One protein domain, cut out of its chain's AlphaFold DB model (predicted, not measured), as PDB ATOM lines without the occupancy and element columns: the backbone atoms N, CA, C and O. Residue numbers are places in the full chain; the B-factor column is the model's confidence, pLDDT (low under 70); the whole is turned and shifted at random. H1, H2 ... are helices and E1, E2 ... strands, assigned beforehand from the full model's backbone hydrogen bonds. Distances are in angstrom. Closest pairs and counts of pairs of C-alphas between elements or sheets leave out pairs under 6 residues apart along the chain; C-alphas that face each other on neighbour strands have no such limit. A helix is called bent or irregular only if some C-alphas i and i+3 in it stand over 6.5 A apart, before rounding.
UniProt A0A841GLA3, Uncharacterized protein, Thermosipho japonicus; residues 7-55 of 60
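This is residues 7 to 55 of the 60 residues of an uncharacterized protein of Thermosipho japonicus (UniProt A0A841GLA3). The model is a flat, open assembly of two separate strand hairpins and one helix: the small hairpin E3 and E4 and the helix H1 follow one another along one long side, and the longer hairpin E1 and E2 reaches away from them, with its turn, residues 10 to 15, sticking out free. The strand E2 is joined to E3 by a stretch with no named element, residues 20 to 29. The printed part has 49 residues, with four named strands and one named helix in the order E1, E2, E3, E4, H1; there are two antiparallel sheets of two strands each, E1 - E2 and E3 - E4, and the class is mixed, helices and strands. The whole is loose, with a radius of gyration of the C-alphas of 12.7 A, and its C-alphas span 32 by 32 by 15 A.

E1 is residues 7 to 11, 12.5 A from first to last C-alpha, and begins with C-alpha 7 at (302.884, 298.542, 212.299). E2, residues 14 to 19, is the longest strand by residues and measures 16.3 A. E3, residues 30 to 32, measures 6.2 A, with C-alpha 30 at (279.922, 297.603, 206.868). E4, residues 35 to 37, measures 6.3 A. H1, residues 40 to 53, measures 20.0 A and ends with C-alpha 53 at (303.433, 307.831, 199.415).

E1 and E2 form a hairpin over a tight link, antiparallel, with 159 degrees between their directions. The C-alphas of Ile 8 and Ser 17 face each other at 4.5 A, and N 7 and O 18, at 2.9 A, and N 9 and O 16, at 3.1 A, are within hydrogen-bond range. E2 and E3 are apart. E3 and E4 form the second hairpin, also over a tight link, antiparallel at 139 degrees. The C-alphas of Lys 31 and Tyr 36 face each other at 4.7 A, and N 30 and O 37 are within hydrogen-bond range at 2.8 A. A tight link of 2 residues joins E4 to H1. H1 is apart from E1, E2 and E3. Every O i to N i+4 pair of H1 is within hydrogen-bond range, and H1 is not bent.

The two C-alphas farthest apart are those of Gly 33 and Gly 55, at 32.4 A, while the first and last printed C-alphas, of Leu 7 and Gly 55, are 19.1 A apart. The printed part has no cut. No link is long; the one from E2 to E3, with 10 residues, is short but not tight. The mean pLDDT of the printed part is 92.7, and no printed residue is under 70.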
ATOM      1  N   LEU A   7     302.460 299.678 211.487       91.62
ATOM      2  CA  LEU A   7     302.884 298.542 212.299       91.62
ATOM      3  C   LEU A   7     302.809 297.281 211.437       91.62
ATOM      4  O   LEU A   7     301.727 296.864 211.023       91.62
ATOM      5  N   ILE A   8     303.968 296.688 211.160       93.56
ATOM      6  CA  ILE A   8     304.096 295.465 210.367       93.56
ATOM      7  C   ILE A   8     304.602 294.359 211.285       93.56
ATOM      8  O   ILE A   8     305.619 294.529 211.955       93.56
ATOM      9  N   PHE A   9     303.896 293.236 211.308       95.00
ATOM     10  CA  PHE A   9     304.266 292.065 212.095       95.00
ATOM     11  C   PHE A   9     303.732 290.788 211.443       95.00
ATOM     12  O   PHE A   9     303.014 290.830 210.442       95.00
ATOM     13  N   GLU A  10     304.104 289.650 212.012       97.88
ATOM     14  CA  GLU A  10     303.653 288.332 211.587       97.88
ATOM     15  C   GLU A  10     302.945 287.644 212.754       97.88
ATOM     16  O   GLU A  10     303.401 287.730 213.895       97.88
ATOM     17  N   LEU A  11     301.807 287.015 212.473       96.75
ATOM     18  CA  LEU A  11     301.028 286.236 213.429       96.75
ATOM     19  C   LEU A  11     300.726 284.887 212.786       96.75
ATOM     20  O   LEU A  11     300.043 284.859 211.768       96.75
ATOM     21  N   ASP A  12     301.236 283.796 213.356       96.81
ATOM     22  CA  ASP A  12     301.051 282.436 212.828       96.81
ATOM     23  C   ASP A  12     301.385 282.327 211.322       96.81
ATOM     24  O   ASP A  12     300.567 281.876 210.521       96.81
ATOM     25  N   ASP A  13     302.562 282.823 210.919       96.25
ATOM     26  CA  ASP A  13     303.032 282.913 209.522       96.25
ATOM     27  C   ASP A  13     302.176 283.817 208.595       96.25
ATOM     28  O   ASP A  13     302.402 283.901 207.382       96.25
ATOM     29  N   ILE A  14     301.198 284.552 209.143       96.75
ATOM     30  CA  ILE A  14     300.360 285.507 208.408       96.75
ATOM     31  C   ILE A  14     300.925 286.915 208.575       96.75
ATOM     32  O   ILE A  14     300.995 287.467 209.674       96.75
ATOM     33  N   LYS A  15     301.270 287.549 207.451       95.56
ATOM     34  CA  LYS A  15     301.729 288.942 207.426       95.56
ATOM     35  C   LYS A  15     300.572 289.891 207.709       95.56
ATOM     36  O   LYS A  15     299.615 289.956 206.937       95.56
ATOM     37  N   VAL A  16     300.710 290.685 208.764       95.19
ATOM     38  CA  VAL A  16     299.749 291.714 209.160       95.19
ATOM     39  C   VAL A  16     300.388 293.089 209.002       95.19
ATOM     40  O   VAL A  16     301.567 293.306 209.290       95.19
ATOM     41  N   SER A  17     299.617 294.043 208.490       91.44
ATOM     42  CA  SER A  17     300.043 295.434 208.356       91.44
ATOM     43  C   SER A  17     298.908 296.351 208.781       91.44
ATOM     44  O   SER A  17     297.824 296.300 208.204       91.44
ATOM     45  N   LEU A  18     299.163 297.177 209.791       92.06
ATOM     46  CA  LEU A  18     298.233 298.182 210.291       92.06
ATOM     47  C   LEU A  18     298.734 299.559 209.868       92.06
ATOM     48  O   LEU A  18     299.895 299.889 210.105       92.06
ATOM     49  N   PHE A  19     297.863 300.345 209.242       88.56
ATOM     50  CA  PHE A  19     298.187 301.664 208.710       88.56
ATOM     51  C   PHE A  19     297.341 302.729 209.399       88.56
ATOM     52  O   PHE A  19     296.123 302.580 209.508       88.56
ATOM     53  N   GLU A  20     297.980 303.816 209.820       88.38
ATOM     54  CA  GLU A  20     297.286 305.032 210.230       88.38
ATOM     55  C   GLU A  20     297.099 305.953 209.019       88.38
ATOM     56  O   GLU A  20     298.041 306.228 208.271       88.38
ATOM     57  N   TYR A  21     295.881 306.458 208.839       86.81
ATOM     58  CA  TYR A  21     295.557 307.424 207.799       86.81
ATOM     59  C   TYR A  21     295.259 308.787 208.428       86.81
ATOM     60  O   TYR A  21     294.551 308.880 209.426       86.81
ATOM     61  N   LYS A  22     295.765 309.869 207.821       85.75
ATOM     62  CA  LYS A  22     295.600 311.257 208.308       85.75
ATOM     63  C   LYS A  22     294.200 311.844 208.042       85.75
ATOM     64  O   LYS A  22     294.056 313.057 207.923       85.75
ATOM     65  N   TYR A  23     293.185 310.999 207.903       88.12
ATOM     66  CA  TYR A  23     291.797 311.397 207.693       88.12
ATOM     67  C   TYR A  23     290.858 310.436 208.444       88.12
ATOM     68  O   TYR A  23     291.185 309.256 208.582       88.12
ATOM     69  N   PRO A  24     289.721 310.928 208.971       91.31
ATOM     70  CA  PRO A  24     288.720 310.072 209.603       91.31
ATOM     71  C   PRO A  24     287.986 309.235 208.552       91.31
ATOM     72  O   PRO A  24     287.932 309.623 207.388       91.31
ATOM     73  N   LEU A  25     287.355 308.135 208.973       94.06
ATOM     74  CA  LEU A  25     286.491 307.358 208.084       94.06
ATOM     75  C   LEU A  25     285.387 308.244 207.493       94.06
ATOM     76  O   LEU A  25     284.696 308.965 208.216       94.06
ATOM     77  N   LEU A  26     285.236 308.176 206.175       95.19
ATOM     78  CA  LEU A  26     284.256 308.936 205.412       95.19
ATOM     79  C   LEU A  26     282.847 308.375 205.605       95.19
ATOM     80  O   LEU A  26     281.871 309.129 205.582       95.19
ATOM     81  N   LYS A  27     282.736 307.059 205.809       96.12
ATOM     82  CA  LYS A  27     281.472 306.372 206.080       96.12
ATOM     83  C   LYS A  27     281.604 305.381 207.230       96.12
ATOM     84  O   LYS A  27     282.695 305.011 207.658       96.12
ATOM     85  N   GLN A  28     280.458 304.944 207.745       95.94
ATOM     86  CA  GLN A  28     280.433 303.857 208.717       95.94
ATOM     87  C   GLN A  28     280.882 302.548 208.044       95.94
ATOM     88  O   GLN A  28     280.437 302.280 206.928       95.94
ATOM     89  N   PRO A  29     281.731 301.736 208.698       96.12
ATOM     90  CA  PRO A  29     282.113 300.429 208.181       96.12
ATOM     91  C   PRO A  29     280.926 299.470 208.095       96.12
ATOM     92  O   PRO A  29     280.117 299.379 209.024       96.12
ATOM     93  N   ASP A  30     280.889 298.677 207.033       95.62
ATOM     94  CA  ASP A  30     279.922 297.603 206.868       95.62
ATOM     95  C   ASP A  30     280.284 296.411 207.750       95.62
ATOM     96  O   ASP A  30     281.441 295.993 207.849       95.62
ATOM     97  N   LYS A  31     279.280 295.812 208.391       96.69
ATOM     98  CA  LYS A  31     279.482 294.603 209.187       96.69
ATOM     99  C   LYS A  31     279.316 293.366 208.312       96.69
ATOM    100  O   LYS A  31     278.198 292.960 208.000       96.69
ATOM    101  N   VAL A  32     280.429 292.722 207.978       95.88
ATOM    102  CA  VAL A  32     280.461 291.478 207.202       95.88
ATOM    103  C   VAL A  32     280.791 290.322 208.144       95.88
ATOM    104  O   VAL A  32     281.940 290.074 208.514       95.88
ATOM    105  N   GLY A  33     279.749 289.624 208.600       95.44
ATOM    106  CA  GLY A  33     279.875 288.559 209.596       95.44
ATOM    107  C   GLY A  33     280.398 289.084 210.938       95.44
ATOM    108  O   GLY A  33     279.693 289.796 211.657       95.44
ATOM    109  N   LYS A  34     281.632 288.704 211.292       96.69
ATOM    110  CA  LYS A  34     282.325 289.145 212.519       96.69
ATOM    111  C   LYS A  34     283.324 290.286 212.279       96.69
ATOM    112  O   LYS A  34     284.012 290.675 213.216       96.69
ATOM    113  N   LEU A  35     283.418 290.792 211.051       96.25
ATOM    114  CA  LEU A  35     284.388 291.807 210.650       96.25
ATOM    115  C   LEU A  35     283.694 293.123 210.302       96.25
ATOM    116  O   LEU A  35     282.547 293.134 209.855       96.25
ATOM    117  N   TYR A  36     284.423 294.219 210.494       96.75
ATOM    118  CA  TYR A  36     284.063 295.538 209.990       96.75
ATOM    119  C   TYR A  36     284.901 295.821 208.748       96.75
ATOM    120  O   TYR A  36     286.129 295.777 208.811       96.75
ATOM    121  N   LEU A  37     284.233 296.078 207.630       95.81
ATOM    122  CA  LEU A  37     284.850 296.394 206.352       95.81
ATOM    123  C   LEU A  37     284.646 297.881 206.062       95.81
ATOM    124  O   LEU A  37     283.539 298.392 206.193       95.81
ATOM    125  N   ALA A  38     285.717 298.589 205.712       96.06
ATOM    126  CA  ALA A  38     285.613 299.989 205.314       96.06
ATOM    127  C   ALA A  38     284.780 300.127 204.028       96.06
ATOM    128  O   ALA A  38     284.739 299.203 203.217       96.06
ATOM    129  N   SER A  39     284.140 301.284 203.850       96.00
ATOM    130  CA  SER A  39     283.381 301.571 202.632       96.00
ATOM    131  C   SER A  39     284.285 301.605 201.396       96.00
ATOM    132  O   SER A  39     285.490 301.847 201.506       96.00
ATOM    133  N   ASP A  40     283.706 301.429 200.207       95.69
ATOM    134  CA  ASP A  40     284.453 301.532 198.948       95.69
ATOM    135  C   ASP A  40     285.144 302.899 198.798       95.69
ATOM    136  O   ASP A  40     286.279 302.972 198.321       95.69
ATOM    137  N   GLU A  41     284.510 303.987 199.251       95.00
ATOM    138  CA  GLU A  41     285.115 305.323 199.243       95.00
ATOM    139  C   GLU A  41     286.327 305.424 200.171       95.00
ATOM    140  O   GLU A  41     287.363 305.966 199.778       95.00
ATOM    141  N   ASP A  42     286.228 304.866 201.379       95.69
ATOM    142  CA  ASP A  42     287.356 304.801 202.306       95.69
ATOM    143  C   ASP A  42     288.502 303.971 201.709       95.69
ATOM    144  O   ASP A  42     289.650 304.416 201.700       95.69
ATOM    145  N   ILE A  43     288.209 302.805 201.123       94.69
ATOM    146  CA  ILE A  43     289.210 301.946 200.468       94.69
ATOM    147  C   ILE A  43     289.889 302.681 199.298       94.69
ATOM    148  O   ILE A  43     291.114 302.604 199.138       94.69
ATOM    149  N   ALA A  44     289.130 303.439 198.501       94.38
ATOM    150  CA  ALA A  44     289.676 304.252 197.418       94.38
ATOM    151  C   ALA A  44     290.628 305.341 197.945       94.38
ATOM    152  O   ALA A  44     291.732 305.507 197.415       94.38
ATOM    153  N   CYS A  45     290.264 306.035 199.028       93.38
ATOM    154  CA  CYS A  45     291.132 307.015 199.683       93.38
ATOM    155  C   CYS A  45     292.396 306.372 200.276       93.38
ATOM    156  O   CYS A  45     293.492 306.927 200.145       93.38
ATOM    157  N   MET A  46     292.289 305.179 200.870       91.75
ATOM    158  CA  MET A  46     293.439 304.416 201.371       91.75
ATOM    159  C   MET A  46     294.421 304.086 200.243       91.75
ATOM    160  O   MET A  46     295.634 304.253 200.403       91.75
ATOM    161  N   LYS A  47     293.906 303.667 199.082       91.44
ATOM    162  CA  LYS A  47     294.716 303.370 197.898       91.44
ATOM    163  C   LYS A  47     295.349 304.628 197.303       91.44
ATOM    164  O   LYS A  47     296.545 304.612 197.018       91.44
ATOM    165  N   MET A  48     294.615 305.737 197.214       91.25
ATOM    166  CA  MET A  48     295.169 307.030 196.792       91.25
ATOM    167  C   MET A  48     296.318 307.479 197.707       91.25
ATOM    168  O   MET A  48     297.369 307.897 197.220       91.25
ATOM    169  N   SER A  49     296.156 307.331 199.025       88.50
ATOM    170  CA  SER A  49     297.214 307.634 199.994       88.50
ATOM    171  C   SER A  49     298.452 306.753 199.791       88.50
ATOM    172  O   SER A  49     299.575 307.255 199.824       88.50
ATOM    173  N   ALA A  50     298.267 305.457 199.514       86.31
ATOM    174  CA  ALA A  50     299.368 304.547 199.204       86.31
ATOM    175  C   ALA A  50     300.097 304.938 197.904       86.31
ATOM    176  O   ALA A  50     301.327 304.979 197.884       86.31
ATOM    177  N   ILE A  51     299.364 305.281 196.839       89.44
ATOM    178  CA  ILE A  51     299.950 305.747 195.572       89.44
ATOM    179  C   ILE A  51     300.786 307.013 195.803       89.44
ATOM    180  O   ILE A  51     301.925 307.069 195.349       89.44
ATOM    181  N   ALA A  52     300.257 307.987 196.549       87.44
ATOM    182  CA  ALA A  52     300.944 309.247 196.829       87.44
ATOM    183  C   ALA A  52     302.230 309.074 197.659       87.44
ATOM    184  O   ALA A  52     303.171 309.844 197.493       87.44
ATOM    185  N   GLN A  53     302.277 308.075 198.547       81.25
ATOM    186  CA  GLN A  53     303.433 307.831 199.415       81.25
ATOM    187  C   GLN A  53     304.508 306.948 198.769       81.25
ATOM    188  O   GLN A  53     305.692 307.247 198.893       81.25
ATOM    189  N   ARG A  54     304.120 305.840 198.117       82.88
ATOM    190  CA  ARG A  54     305.072 304.829 197.606       82.88
ATOM    191  C   ARG A  54     304.954 304.515 196.115       82.88
ATOM    192  O   ARG A  54     305.947 304.107 195.525       82.88
ATOM    193  N   GLY A  55     303.761 304.637 195.525       77.50
ATOM    194  CA  GLY A  55     303.525 304.410 194.093       77.50
ATOM    195  C   GLY A  55     303.983 303.050 193.539       77.50
ATOM    196  O   GLY A  55     304.596 303.007 192.474       77.50
TER     197      GLY A  55